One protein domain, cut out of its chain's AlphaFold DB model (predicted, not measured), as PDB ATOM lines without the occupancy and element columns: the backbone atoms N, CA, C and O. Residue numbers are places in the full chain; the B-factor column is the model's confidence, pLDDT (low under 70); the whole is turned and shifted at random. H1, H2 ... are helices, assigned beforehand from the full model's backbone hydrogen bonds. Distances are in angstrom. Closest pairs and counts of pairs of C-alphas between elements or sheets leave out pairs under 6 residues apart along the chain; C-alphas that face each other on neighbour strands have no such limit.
ATOM      1  N   ASP A  72      26.970 -39.675  23.517       77.62
ATOM      2  CA  ASP A  72      27.918 -38.728  24.099       77.62
ATOM      3  C   ASP A  72      27.780 -37.376  23.385       77.62
ATOM      4  O   ASP A  72      28.250 -37.167  22.265       77.62
ATOM      5  N   LEU A  73      27.112 -36.438  24.057       72.69
ATOM      6  CA  LEU A  73      26.833 -35.107  23.526       72.69
ATOM      7  C   LEU A  73      28.114 -34.302  23.255       72.69
ATOM      8  O   LEU A  73      28.089 -33.384  22.432       72.69
ATOM      9  N   SER A  74      29.231 -34.627  23.915       75.12
ATOM     10  CA  SER A  74      30.517 -33.969  23.675       75.12
ATOM     11  C   SER A  74      31.145 -34.433  22.359       75.12
ATOM     12  O   SER A  74      31.565 -33.601  21.549       75.12
ATOM     13  N   GLN A  75      31.105 -35.740  22.094       78.88
ATOM     14  CA  GLN A  75      31.553 -36.330  20.835       78.88
ATOM     15  C   GLN A  75      30.656 -35.890  19.671       78.88
ATOM     16  O   GLN A  75      31.159 -35.462  18.633       78.88
ATOM     17  N   ALA A  76      29.337 -35.893  19.879       77.88
ATOM     18  CA  ALA A  76      28.357 -35.421  18.904       77.88
ATOM     19  C   ALA A  76      28.596 -33.947  18.513       77.88
ATOM     20  O   ALA A  76      28.530 -33.595  17.334       77.88
ATOM     21  N   LYS A  77      28.944 -33.079  19.479       79.06
ATOM     22  CA  LYS A  77      29.305 -31.675  19.208       79.06
ATOM     23  C   LYS A  77      30.579 -31.563  18.359       79.06
ATOM     24  O   LYS A  77      30.627 -30.740  17.440       79.06
ATOM     25  N   ALA A  78      31.604 -32.359  18.663       79.75
ATOM     26  CA  ALA A  78      32.860 -32.357  17.912       79.75
ATOM     27  C   ALA A  78      32.651 -32.825  16.461       79.75
ATOM     28  O   ALA A  78      33.093 -32.148  15.531       79.75
ATOM     29  N   GLU A  79      31.904 -33.915  16.264       81.56
ATOM     30  CA  GLU A  79      31.568 -34.435  14.934       81.56
ATOM     31  C   GLU A  79      30.752 -33.418  14.125       81.56
ATOM     32  O   GLU A  79      31.064 -33.154  12.962       81.56
ATOM     33  N   TRP A  80      29.751 -32.783  14.747       82.50
ATOM     34  CA  TRP A  80      28.975 -31.726  14.097       82.50
ATOM     35  C   TRP A  80      29.860 -30.562  13.635       82.50
ATOM     36  O   TRP A  80      29.757 -30.119  12.488       82.50
ATOM     37  N   THR A  81      30.771 -30.105  14.497       77.81
ATOM     38  CA  THR A  81      31.699 -29.005  14.187       77.81
ATOM     39  C   THR A  81      32.591 -29.359  12.997       77.81
ATOM     40  O   THR A  81      32.651 -28.603  12.027       77.81
ATOM     41  N   GLN A  82      33.187 -30.554  13.002       78.56
ATOM     42  CA  GLN A  82      34.021 -31.046  11.901       78.56
ATOM     43  C   GLN A  82      33.237 -31.173  10.580       78.56
ATOM     44  O   GLN A  82      33.756 -30.905   9.489       78.56
ATOM     45  N   ARG A  83      31.965 -31.578  10.650       80.25
ATOM     46  CA  ARG A  83      31.099 -31.723   9.473       80.25
ATOM     47  C   ARG A  83      30.753 -30.367   8.857       80.25
ATOM     48  O   ARG A  83      30.782 -30.230   7.635       80.25
ATOM     49  N   MET A  84      30.499 -29.355   9.688       78.94
ATOM     50  CA  MET A  84      30.320 -27.971   9.231       78.94
ATOM     51  C   MET A  84      31.603 -27.407   8.617       78.94
ATOM     52  O   MET A  84      31.554 -26.798   7.548       78.94
ATOM     53  N   GLU A  85      32.753 -27.665   9.238       72.94
ATOM     54  CA  GLU A  85      34.050 -27.229   8.721       72.94
ATOM     55  C   GLU A  85      34.370 -27.822   7.346       72.94
ATOM     56  O   GLU A  85      34.756 -27.108   6.427       72.94
ATOM     57  N   SER A  86      34.165 -29.122   7.171       72.75
ATOM     58  CA  SER A  86      34.540 -29.811   5.930       72.75
ATOM     59  C   SER A  86      33.559 -29.615   4.773       72.75
ATOM     60  O   SER A  86      33.959 -29.724   3.616       72.75
ATOM     61  N   ARG A  87      32.268 -29.382   5.049       75.00
ATOM     62  CA  ARG A  87      31.221 -29.368   4.009       75.00
ATOM     63  C   ARG A  87      30.606 -28.005   3.757       75.00
ATOM     64  O   ARG A  87      30.077 -27.797   2.669       75.00
ATOM     65  N   VAL A  88      30.631 -27.112   4.743       68.94
ATOM     66  CA  VAL A  88      29.910 -25.837   4.678       68.94
ATOM     67  C   VAL A  88      30.873 -24.658   4.547       68.94
ATOM     68  O   VAL A  88      30.495 -23.673   3.933       68.94
ATOM     69  N   VAL A  89      32.128 -24.749   5.017       67.88
ATOM     70  CA  VAL A  89      33.126 -23.652   4.931       67.88
ATOM     71  C   VAL A  89      33.339 -23.128   3.519       67.88
ATOM     72  O   VAL A  89      33.398 -21.914   3.331       67.88
ATOM     73  N   GLU A  90      33.446 -24.017   2.534       65.56
ATOM     74  CA  GLU A  90      33.727 -23.632   1.147       65.56
ATOM     75  C   GLU A  90      32.579 -22.834   0.508       65.56
ATOM     76  O   GLU A  90      32.823 -22.021  -0.382       65.56
ATOM     77  N   SER A  91      31.341 -23.010   0.981       65.06
ATOM     78  CA  SER A  91      30.166 -22.274   0.498       65.06
ATOM     79  C   SER A  91      29.892 -20.989   1.288       65.06
ATOM     80  O   SER A  91      28.921 -20.277   1.010       65.06
ATOM     81  N   LEU A  92      30.742 -20.646   2.264       65.50
ATOM     82  CA  LEU A  92      30.526 -19.475   3.102       65.50
ATOM     83  C   LEU A  92      30.919 -18.165   2.400       65.50
ATOM     84  O   LEU A  92      32.023 -18.041   1.869       65.50
ATOM     85  N   PRO A  93      30.071 -17.122   2.472       64.62
ATOM     86  CA  PRO A  93      30.444 -15.809   1.973       64.62
ATOM     87  C   PRO A  93      31.589 -15.204   2.800       64.62
ATOM     88  O   PRO A  93      31.643 -15.343   4.025       64.62
ATOM     89  N   VAL A  94      32.495 -14.497   2.115       64.06
ATOM     90  CA  VAL A  94      33.698 -13.893   2.710       64.06
ATOM     91  C   VAL A  94      33.325 -12.923   3.838       64.06
ATOM     92  O   VAL A  94      32.417 -12.095   3.701       64.06
ATOM     93  N   LEU A  95      34.035 -13.017   4.966       60.62
ATOM     94  CA  LEU A  95      33.859 -12.110   6.100       60.62
ATOM     95  C   LEU A  95      34.208 -10.671   5.717       60.62
ATOM     96  O   LEU A  95      35.165 -10.392   4.992       60.62
ATOM     97  N   LYS A  96      33.434  -9.726   6.250       53.00
ATOM     98  CA  LYS A  96      33.635  -8.306   5.974       53.00
ATOM     99  C   LYS A  96      34.930  -7.843   6.655       53.00
ATOM    100  O   LYS A  96      34.988  -7.795   7.877       53.00
ATOM    101  N   GLY A  97      35.945  -7.487   5.865       53.72
ATOM    102  CA  GLY A  97      37.248  -7.025   6.368       53.72
ATOM    103  C   GLY A  97      38.371  -8.069   6.353       53.72
ATOM    104  O   GLY A  97      39.470  -7.741   6.786       53.72
ATOM    105  N   VAL A  98      38.127  -9.278   5.831       53.50
ATOM    106  CA  VAL A  98      39.169 -10.292   5.590       53.50
ATOM    107  C   VAL A  98      39.589 -10.234   4.111       53.50
ATOM    108  O   VAL A  98      38.709 -10.240   3.243       53.50
ATOM    109  N   PRO A  99      40.890 -10.115   3.784       51.28
ATOM    110  CA  PRO A  99      41.359 -10.117   2.399       51.28
ATOM    111  C   PRO A  99      41.046 -11.455   1.710       51.28
ATOM    112  O   PRO A  99      41.116 -12.523   2.316       51.28
ATOM    113  N   ALA A 100      40.683 -11.396   0.425       46.44
ATOM    114  CA  ALA A 100      40.362 -12.578  -0.371       46.44
ATOM    115  C   ALA A 100      41.575 -13.527  -0.431       46.44
ATOM    116  O   ALA A 100      42.593 -13.181  -1.027       46.44
ATOM    117  N   GLY A 101      41.466 -14.698   0.202       50.47
ATOM    118  CA  GLY A 101      42.532 -15.705   0.265       50.47
ATOM    119  C   GLY A 101      42.794 -16.278   1.661       50.47
ATOM    120  O   GLY A 101      43.414 -17.330   1.758       50.47
ATOM    121  N   GLU A 102      42.292 -15.645   2.726       48.47
ATOM    122  CA  GLU A 102      42.339 -16.208   4.081       48.47
ATOM    123  C   GLU A 102      40.992 -16.833   4.451       48.47
ATOM    124  O   GLU A 102      39.983 -16.142   4.615       48.47
ATOM    125  N   THR A 103      40.973 -18.161   4.580       50.50
ATOM    126  CA  THR A 103      39.840 -18.902   5.138       50.50
ATOM    127  C   THR A 103      39.724 -18.524   6.613       50.50
ATOM    128  O   THR A 103      40.656 -18.796   7.375       50.50
ATOM    129  N   PRO A 104      38.637 -17.875   7.056       52.47
ATOM    130  CA  PRO A 104      38.512 -17.570   8.465       52.47
ATOM    131  C   PRO A 104      38.394 -18.880   9.246       52.47
ATOM    132  O   PRO A 104      37.603 -19.738   8.849       52.47
ATOM    133  N   PRO A 105      39.154 -19.056  10.342       52.19
ATOM    134  CA  PRO A 105      38.974 -20.215  11.194       52.19
ATOM    135  C   PRO A 105      37.540 -20.168  11.716       52.19
ATOM    136  O   PRO A 105      37.127 -19.163  12.311       52.19
ATOM    137  N   ILE A 106      36.765 -21.226  11.472       53.84
ATOM    138  CA  ILE A 106      35.515 -21.408  12.199       53.84
ATOM    139  C   ILE A 106      35.922 -21.504  13.670       53.84
ATOM    140  O   ILE A 106      36.568 -22.454  14.099       53.84
ATOM    141  N   ARG A 107      35.608 -20.465  14.448       53.38
ATOM    142  CA  ARG A 107      35.506 -20.626  15.897       53.38
ATOM    143  C   ARG A 107      34.393 -21.642  16.105       53.38
ATOM    144  O   ARG A 107      33.350 -21.471  15.487       53.38
ATOM    145  N   GLU A 108      34.662 -22.686  16.891       55.62
ATOM    146  CA  GLU A 108      33.733 -23.778  17.216       55.62
ATOM    147  C   GLU A 108      32.270 -23.354  17.070       55.62
ATOM    148  O   GLU A 108      31.840 -22.436  17.770       55.62
ATOM    149  N   VAL A 109      31.509 -24.021  16.196       59.38
ATOM    150  CA  VAL A 109      30.074 -23.745  16.077       59.38
ATOM    151  C   VAL A 109      29.458 -23.969  17.466       59.38
ATOM    152  O   VAL A 109      29.489 -25.098  17.971       59.38
ATOM    153  N   PRO A 110      28.929 -22.925  18.136       60.06
ATOM    154  CA  PRO A 110      28.492 -23.006  19.516       60.06
ATOM    155  C   PRO A 110      27.101 -23.631  19.545       60.06
ATOM    156  O   PRO A 110      26.095 -22.968  19.782       60.06
ATOM    157  N   VAL A 111      27.032 -24.930  19.277       67.25
ATOM    158  CA  VAL A 111      25.806 -25.691  19.468       67.25
ATOM    159  C   VAL A 111      25.743 -26.129  20.924       67.25
ATOM    160  O   VAL A 111      26.644 -26.808  21.424       67.25
ATOM    161  N   SER A 112      24.688 -25.711  21.624       72.38
ATOM    162  CA  SER A 112      24.421 -26.178  22.980       72.38
ATOM    163  C   SER A 112      23.993 -27.646  22.963       72.38
ATOM    164  O   SER A 112      23.305 -28.102  22.050       72.38
ATOM    165  N   SER A 113      24.346 -28.383  24.016       70.25
ATOM    166  CA  SER A 113      23.928 -29.780  24.210       70.25
ATOM    167  C   SER A 113      22.408 -29.964  24.104       70.25
ATOM    168  O   SER A 113      21.943 -30.955  23.557       70.25
ATOM    169  N   SER A 114      21.632 -28.967  24.537       76.06
ATOM    170  CA  SER A 114      20.170 -28.941  24.432       76.06
ATOM    171  C   SER A 114      19.628 -28.874  22.999       76.06
ATOM    172  O   SER A 114      18.536 -29.372  22.739       76.06
ATOM    173  N   LEU A 115      20.352 -28.252  22.064       78.44
ATOM    174  CA  LEU A 115      19.942 -28.182  20.658       78.44
ATOM    175  C   LEU A 115      20.280 -29.481  19.922       78.44
ATOM    176  O   LEU A 115      19.494 -29.925  19.089       78.44
ATOM    177  N   LEU A 116      21.404 -30.110  20.275       78.00
ATOM    178  CA  LEU A 116      21.759 -31.442  19.778       78.00
ATOM    179  C   LEU A 116      20.739 -32.488  20.231       78.00
ATOM    180  O   LEU A 116      20.273 -33.268  19.409       78.00
ATOM    181  N   ASP A 117      20.330 -32.456  21.498       79.06
ATOM    182  CA  ASP A 117      19.331 -33.382  22.046       79.06
ATOM    183  C   ASP A 117      17.967 -33.269  21.333       79.06
ATOM    184  O   ASP A 117      17.354 -34.270  20.946       79.06
ATOM    185  N   ARG A 118      17.524 -32.036  21.042       80.31
ATOM    186  CA  ARG A 118      16.317 -31.790  20.233       80.31
ATOM    187  C   ARG A 118      16.463 -32.275  18.791       80.31
ATOM    188  O   ARG A 118      15.539 -32.907  18.278       80.31
ATOM    189  N   GLY A 119      17.624 -32.045  18.175       78.56
ATOM    190  CA  GLY A 119      17.946 -32.560  16.844       78.56
ATOM    191  C   GLY A 119      17.868 -34.085  16.783       78.56
ATOM    192  O   GLY A 119      17.192 -34.640  15.917       78.56
ATOM    193  N   LEU A 120      18.481 -34.769  17.750       76.75
ATOM    194  CA  LEU A 120      18.463 -36.231  17.860       76.75
ATOM    195  C   LEU A 120      17.050 -36.788  18.082       76.75
ATOM    196  O   LEU A 120      16.705 -37.846  17.547       76.75
ATOM    197  N   SER A 121      16.206 -36.026  18.778       78.62
ATOM    198  CA  SER A 121      14.780 -36.319  18.964       78.62
ATOM    199  C   SER A 121      13.929 -36.102  17.698       78.62
ATOM    200  O   SER A 121      12.751 -36.457  17.689       78.62
ATOM    201  N   GLY A 122      14.509 -35.567  16.616       77.06
ATOM    202  CA  GLY A 122      13.864 -35.376  15.311       77.06
ATOM    203  C   GLY A 122      13.511 -33.927  14.965       77.06
ATOM    204  O   GLY A 122      13.032 -33.679  13.861       77.06
ATOM    205  N   ASP A 123      13.763 -32.970  15.860       84.94
ATOM    206  CA  ASP A 123      13.539 -31.543  15.610       84.94
ATOM    207  C   ASP A 123      14.864 -30.851  15.269       84.94
ATOM    208  O   ASP A 123      15.580 -30.359  16.144       84.94
ATOM    209  N   VAL A 124      15.217 -30.859  13.980       85.25
ATOM    210  CA  VAL A 124      16.494 -30.326  13.472       85.25
ATOM    211  C   VAL A 124      16.484 -28.816  13.230       85.25
ATOM    212  O   VAL A 124      17.552 -28.213  13.166       85.25
ATOM    213  N   GLU A 125      15.318 -28.174  13.129       85.88
ATOM    214  CA  GLU A 125      15.226 -26.738  12.818       85.88
ATOM    215  C   GLU A 125      15.936 -25.844  13.855       85.88
ATOM    216  O   GLU A 125      16.706 -24.975  13.446       85.88
ATOM    217  N   PRO A 126      15.827 -26.079  15.180       84.62
ATOM    218  CA  PRO A 126      16.577 -25.313  16.176       84.62
ATOM    219  C   PRO A 126      18.101 -25.419  16.013       84.62
ATOM    220  O   PRO A 126      18.825 -24.460  16.288       84.62
ATOM    221  N   LEU A 127      18.596 -26.581  15.568       83.31
ATOM    222  CA  LEU A 127      20.016 -26.809  15.293       83.31
ATOM    223  C   LEU A 127      20.459 -26.036  14.043       83.31
ATOM    224  O   LEU A 127      21.520 -25.403  14.049       83.31
ATOM    225  N   VAL A 128      19.632 -26.057  12.995       85.88
ATOM    226  CA  VAL A 128      19.858 -25.319  11.745       85.88
ATOM    227  C   VAL A 128      19.862 -23.815  12.003       85.88
ATOM    228  O   VAL A 128      20.805 -23.141  11.597       85.88
ATOM    229  N   ASP A 129      18.880 -23.291  12.734       84.56
ATOM    230  CA  ASP A 129      18.747 -21.861  13.032       84.56
ATOM    231  C   ASP A 129      19.914 -21.327  13.869       84.56
ATOM    232  O   ASP A 129      20.461 -20.256  13.574       84.56
ATOM    233  N   ALA A 130      20.334 -22.075  14.894       83.00
ATOM    234  CA  ALA A 130      21.482 -21.707  15.720       83.00
ATOM    235  C   ALA A 130      22.786 -21.718  14.910       83.00
ATOM    236  O   ALA A 130      23.576 -20.772  14.981       83.00
ATOM    237  N   THR A 131      22.975 -22.749  14.081       82.44
ATOM    238  CA  THR A 131      24.150 -22.872  13.209       82.44
ATOM    239  C   THR A 131      24.169 -21.756  12.164       82.44
ATOM    240  O   THR A 131      25.184 -21.082  12.006       82.44
ATOM    241  N   MET A 132      23.043 -21.474  11.507       82.25
ATOM    242  CA  MET A 132      22.912 -20.386  10.532       82.25
ATOM    243  C   MET A 132      23.145 -19.012  11.156       82.25
ATOM    244  O   MET A 132      23.805 -18.171  10.545       82.25
ATOM    245  N   SER A 133      22.636 -18.779  12.368       82.62
ATOM    246  CA  SER A 133      22.850 -17.524  13.095       82.62
ATOM    247  C   SER A 133      24.332 -17.292  13.376       82.62
ATOM    248  O   SER A 133      24.824 -16.190  13.143       82.62
ATOM    249  N   HIS A 134      25.054 -18.338  13.790       78.62
ATOM    250  CA  HIS A 134      26.487 -18.244  14.045       78.62
ATOM    251  C   HIS A 134      27.312 -18.114  12.759       78.62
ATOM    252  O   HIS A 134      28.185 -17.258  12.663       78.62
ATOM    253  N   LEU A 135      26.996 -18.894  11.721       75.94
ATOM    254  CA  LEU A 135      27.665 -18.782  10.422       75.94
ATOM    255  C   LEU A 135      27.447 -17.401   9.785       75.94
ATOM    256  O   LEU A 135      28.295 -16.930   9.035       75.94
ATOM    257  N   MET A 136      26.323 -16.737  10.048       76.06
ATOM    258  CA  MET A 136      26.051 -15.390   9.540       76.06
ATOM    259  C   MET A 136      26.591 -14.272  10.443       76.06
ATOM    260  O   MET A 136      26.599 -13.108  10.033       76.06
ATOM    261  N   GLU A 137      27.066 -14.597  11.643       75.88
ATOM    262  CA  GLU A 137      27.628 -13.633  12.581       75.88
ATOM    263  C   GLU A 137      28.897 -12.990  11.993       75.88
ATOM    264  O   GLU A 137      29.795 -13.657  11.483       75.88
ATOM    265  N   GLY A 138      28.955 -11.656  11.980       64.94
ATOM    266  CA  GLY A 138      30.075 -10.917  11.380       64.94
ATOM    267  C   GLY A 138      30.101 -10.898   9.844       64.94
ATOM    268  O   GLY A 138      30.954 -10.227   9.252       64.94
ATOM    269  N   ARG A 139      29.151 -11.562   9.170       69.56
ATOM    270  CA  ARG A 139      28.989 -11.480   7.712       69.56
ATOM    271  C   ARG A 139      28.083 -10.310   7.345       69.56
ATOM    272  O   ARG A 139      27.138  -9.968   8.048       69.56
ATOM    273  N   GLY A 140      28.430  -9.622   6.257       66.69
ATOM    274  CA  GLY A 140      27.687  -8.454   5.781       66.69
ATOM    275  C   GLY A 140      26.279  -8.800   5.278       66.69
ATOM    276  O   GLY A 140      25.752  -9.884   5.501       66.69
ATOM    277  N   ARG A 141      25.651  -7.879   4.535       71.81
ATOM    278  CA  ARG A 141      24.399  -8.197   3.830       71.81
ATOM    279  C   ARG A 141      24.675  -9.260   2.762       71.81
ATOM    280  O   ARG A 141      25.275  -8.952   1.738       71.81
ATOM    281  N   VAL A 142      24.219 -10.481   3.014       75.69
ATOM    282  CA  VAL A 142      24.204 -11.589   2.052       75.69
ATOM    283  C   VAL A 142      22.880 -11.559   1.280       75.69
ATOM    284  O   VAL A 142      21.858 -11.126   1.820       75.69
ATOM    285  N   SER A 143      22.885 -11.980   0.013       80.69
ATOM    286  CA  SER A 143      21.651 -12.081  -0.772       80.69
ATOM    287  C   SER A 143      20.715 -13.137  -0.174       80.69
ATOM    288  O   SER A 143      21.155 -14.109   0.443       80.69
ATOM    289  N   ARG A 144      19.402 -12.956  -0.362       81.50
ATOM    290  CA  ARG A 144      18.402 -13.926   0.102       81.50
ATOM    291  C   ARG A 144      18.632 -15.310  -0.514       81.50
ATOM    292  O   ARG A 144      18.600 -16.289   0.209       81.50
ATOM    293  N   ALA A 145      18.971 -15.362  -1.804       79.25
ATOM    294  CA  ALA A 145      19.265 -16.606  -2.511       79.25
ATOM    295  C   ALA A 145      20.416 -17.401  -1.866       79.25
ATOM    296  O   ALA A 145      20.257 -18.584  -1.602       79.25
ATOM    297  N   VAL A 146      21.531 -16.741  -1.528       78.75
ATOM    298  CA  VAL A 146      22.687 -17.402  -0.890       78.75
ATOM    299  C   VAL A 146      22.360 -17.844   0.539       78.75
ATOM    300  O   VAL A 146      22.823 -18.885   0.992       78.75
ATOM    301  N   ARG A 147      21.540 -17.074   1.268       81.94
ATOM    302  CA  ARG A 147      21.069 -17.477   2.602       81.94
ATOM    303  C   ARG A 147      20.181 -18.720   2.536       81.94
ATOM    304  O   ARG A 147      20.340 -19.599   3.378       81.94
ATOM    305  N   ASP A 148      19.262 -18.766   1.577       82.62
ATOM    306  CA  ASP A 148      18.321 -19.876   1.416       82.62
ATOM    307  C   ASP A 148      19.064 -21.158   0.988       82.62
ATOM    308  O   ASP A 148      18.803 -22.229   1.532       82.62
ATOM    309  N   GLU A 149      20.054 -21.040   0.097       82.88
ATOM    310  CA  GLU A 149      20.925 -22.149  -0.324       82.88
ATOM    311  C   GLU A 149      21.783 -22.689   0.831       82.88
ATOM    312  O   GLU A 149      21.798 -23.893   1.086       82.88
ATOM    313  N   LEU A 150      22.425 -21.802   1.598       82.81
ATOM    314  CA  LEU A 150      23.211 -22.198   2.767       82.81
ATOM    315  C   LEU A 150      22.332 -22.854   3.844       82.81
ATOM    316  O   LEU A 150      22.731 -23.844   4.451       82.81
ATOM    317  N   SER A 151      21.121 -22.334   4.061       84.69
ATOM    318  CA  SER A 151      20.159 -22.920   5.001       84.69
ATOM    319  C   SER A 151      19.740 -24.328   4.583       84.69
ATOM    320  O   SER A 151      19.696 -25.217   5.433       84.69
ATOM    321  N   ALA A 152      19.485 -24.553   3.290       85.75
ATOM    322  CA  ALA A 152      19.192 -25.885   2.767       85.75
ATOM    323  C   ALA A 152      20.374 -26.842   2.984       85.75
ATOM    324  O   ALA A 152      20.187 -27.942   3.498       85.75
ATOM    325  N   GLN A 153      21.599 -26.388   2.706       84.12
ATOM    326  CA  GLN A 153      22.805 -27.191   2.907       84.12
ATOM    327  C   GLN A 153      23.028 -27.561   4.383       84.12
ATOM    328  O   GLN A 153      23.344 -28.710   4.692       84.12
ATOM    329  N   VAL A 154      22.841 -26.614   5.309       85.31
ATOM    330  CA  VAL A 154      22.950 -26.867   6.757       85.31
ATOM    331  C   VAL A 154      21.858 -27.830   7.228       85.31
ATOM    332  O   VAL A 154      22.146 -28.725   8.022       85.31
ATOM    333  N   ARG A 155      20.629 -27.704   6.711       87.38
ATOM    334  CA  ARG A 155      19.529 -28.634   7.007       87.38
ATOM    335  C   ARG A 155      19.839 -30.055   6.542       87.38
ATOM    336  O   ARG A 155      19.682 -30.987   7.327       87.38
ATOM    337  N   ASP A 156      20.330 -30.222   5.318       87.00
ATOM    338  CA  ASP A 156      20.701 -31.539   4.790       87.00
ATOM    339  C   ASP A 156      21.805 -32.189   5.631       87.00
ATOM    340  O   ASP A 156      21.746 -33.380   5.944       87.00
ATOM    341  N   GLN A 157      22.796 -31.403   6.062       85.12
ATOM    342  CA  GLN A 157      23.828 -31.909   6.963       85.12
ATOM    343  C   GLN A 157      23.281 -32.256   8.350       85.12
ATOM    344  O   GLN A 157      23.719 -33.254   8.919       85.12
ATOM    345  N   ALA A 158      22.338 -31.479   8.891       84.25
ATOM    346  CA  ALA A 158      21.713 -31.761  10.182       84.25
ATOM    347  C   ALA A 158      20.937 -33.085  10.155       84.25
ATOM    348  O   ALA A 158      21.097 -33.905  11.059       84.25
ATOM    349  N   LEU A 159      20.166 -33.338   9.093       85.25
ATOM    350  CA  LEU A 159      19.465 -34.612   8.898       85.25
ATOM    351  C   LEU A 159      20.450 -35.781   8.791       85.25
ATOM    352  O   LEU A 159      20.348 -36.752   9.538       85.25
ATOM    353  N   ALA A 160      21.464 -35.648   7.934       84.00
ATOM    354  CA  ALA A 160      22.469 -36.689   7.742       84.00
ATOM    355  C   ALA A 160      23.343 -36.933   8.990       84.00
ATOM    356  O   ALA A 160      23.979 -37.982   9.103       84.00
ATOM    357  N   PHE A 161      23.422 -35.960   9.898       84.50
ATOM    358  CA  PHE A 161      24.070 -36.085  11.201       84.50
ATOM    359  C   PHE A 161      23.205 -36.836  12.209       84.50
ATOM    360  O   PHE A 161      23.679 -37.772  12.847       84.50
ATOM    361  N   VAL A 162      21.923 -36.494  12.312       83.75
ATOM    362  CA  VAL A 162      20.995 -37.232  13.179       83.75
ATOM    363  C   VAL A 162      20.914 -38.702  12.763       83.75
ATOM    364  O   VAL A 162      20.943 -39.585  13.622       83.75
ATOM    365  N   ASP A 163      20.881 -38.976  11.458       81.69
ATOM    366  CA  ASP A 163      20.873 -40.345  10.943       81.69
ATOM    367  C   ASP A 163      22.172 -41.102  11.256       81.69
ATOM    368  O   ASP A 163      22.107 -42.273  11.637       81.69
ATOM    369  N   SER A 164      23.345 -40.458  11.164       81.06
ATOM    370  CA  SER A 164      24.616 -41.120  11.494       81.06
ATOM    371  C   SER A 164      24.715 -41.472  12.977       81.06
ATOM    372  O   SER A 164      25.114 -42.591  13.304       81.06
ATOM    373  N   ILE A 165      24.274 -40.583  13.872       81.69
ATOM    374  CA  ILE A 165      24.245 -40.867  15.315       81.69
ATOM    375  C   ILE A 165      23.268 -42.006  15.629       81.69
ATOM    376  O   ILE A 165      23.615 -42.926  16.369       81.69
ATOM    377  N   LYS A 166      22.071 -42.017  15.025       78.69
ATOM    378  CA  LYS A 166      21.102 -43.113  15.211       78.69
ATOM    379  C   LYS A 166      21.642 -44.456  14.727       78.69
ATOM    380  O   LYS A 166      21.443 -45.468  15.395       78.69
ATOM    381  N   GLN A 167      22.341 -44.481  13.591       75.56
ATOM    382  CA  GLN A 167      22.981 -45.699  13.085       75.56
ATOM    383  C   GLN A 167      24.098 -46.192  14.009       75.56
ATOM    384  O   GLN A 167      24.184 -47.392  14.261       75.56
ATOM    385  N   GLN A 168      24.922 -45.289  14.546       76.88
ATOM    386  CA  GLN A 168      25.955 -45.645  15.521       76.88
ATOM    387  C   GLN A 168      25.347 -46.210  16.806       76.88
ATOM    388  O   GLN A 168      25.780 -47.263  17.264       76.88
ATOM    389  N   GLN A 169      24.300 -45.577  17.344       72.88
ATOM    390  CA  GLN A 169      23.581 -46.090  18.510       72.88
ATOM    391  C   GLN A 169      22.960 -47.457  18.237       72.88
ATOM    392  O   GLN A 169      23.040 -48.345  19.081       72.88
ATOM    393  N   PHE A 170      22.369 -47.651  17.057       65.88
ATOM    394  CA  PHE A 170      21.836 -48.949  16.662       65.88
ATOM    395  C   PHE A 170      22.939 -50.011  16.593       65.88
ATOM    396  O   PHE A 170      22.756 -51.105  17.115       65.88
ATOM    397  N   ALA A 171      24.092 -49.688  16.005       65.50
ATOM    398  CA  ALA A 171      25.232 -50.598  15.935       65.50
ATOM    399  C   ALA A 171      25.817 -50.907  17.325       65.50
ATOM    400  O   ALA A 171      26.169 -52.051  17.604       65.50
ATOM    401  N   GLU A 172      25.886 -49.920  18.219       65.94
ATOM    402  CA  GLU A 172      26.355 -50.102  19.594       65.94
ATOM    403  C   GLU A 172      25.375 -50.950  20.413       65.94
ATOM    404  O   GLU A 172      25.800 -51.871  21.109       65.94
ATOM    405  N   VAL A 173      24.067 -50.698  20.289       63.22
ATOM    406  CA  VAL A 173      23.019 -51.523  20.904       63.22
ATOM    407  C   VAL A 173      23.053 -52.935  20.343       63.22
ATOM    408  O   VAL A 173      22.982 -53.874  21.123       63.22
ATOM    409  N   ALA A 174      23.210 -53.114  19.032       59.12
ATOM    410  CA  ALA A 174      23.330 -54.433  18.415       59.12
ATOM    411  C   ALA A 174      24.580 -55.180  18.913       59.12
ATOM    412  O   ALA A 174      24.478 -56.342  19.289       59.12
ATOM    413  N   ASN A 175      25.729 -54.505  19.012       58.50
ATOM    414  CA  ASN A 175      26.961 -55.089  19.552       58.50
ATOM    415  C   ASN A 175      26.869 -55.406  21.052       58.50
ATOM    416  O   ASN A 175      27.495 -56.355  21.517       58.50
TER     417      ASN A 175
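What this domain is: This is residues 72 to 175 of the 219 residues of an uncharacterized protein of Nocardioides sp. CGMCC 1.13656 (UniProt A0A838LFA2). Picture one long helix, H4, with three shorter helices, H1, H2 and H3, packed crosswise on one side of it, while its last residues, 167 to 175, stick out bare. The unnamed residues 88 to 112 make a wide loop, and its turn near Gly 97 lies at the end opposite that tip. You read 104 residues with four named helices, H1 to H4 in chain order, and no named strand: the class is all helix, with mostly crossed packing. The whole is compact, with a radius of gyration of the C-alphas of 14.7 A, and a rod in outline, spanning 50 by 24 by 20 A.

How they stand to each other: Begin with H1, residues 73 to 87, and go to H2, residues 113 to 120: they touch, closest at the C-alphas of Leu 73 and Ser 113, 6.1 A apart, and are only just about perpendicular at 72 degrees. H3, residues 125 to 136, touches H2 with residues 125 to 127 alone, at a steep tilt of 56 degrees, opposite ways; the closest C-alphas, of Leu 115 and Leu 127, are 5.5 A apart. H4, residues 144 to 175, touches H3 with residues 150 to 158 alone, closest at the C-alphas of Val 128 and Arg 155, 5.8 A. It touches H2 at Leu 120 and Val 162, their closest C-alphas, 5.4 A, and H1 at Trp 80 and Phe 161, their closest, 7.2 A. H1 and H3 are apart. In the four helices every O i to N i+4 pair is within hydrogen-bond range.

Where its parts are: Find C-alpha 73 at (26.833, -35.107, 23.526); from there H1 runs 20.8 A. H2 measures 10.6 A and H3 16.0 A. H4 runs 46.3 A to C-alpha 175 at (26.961, -55.089, 19.552).

The domain as a whole: The C-alphas of Gly 97 and Asn 175 are the farthest apart, 50.9 A. The printed part has no cut, and the link from H1 to H2 is long. Look for pLDDT under 70 at residues 88 to 111, 138 to 140 and 170 to 175.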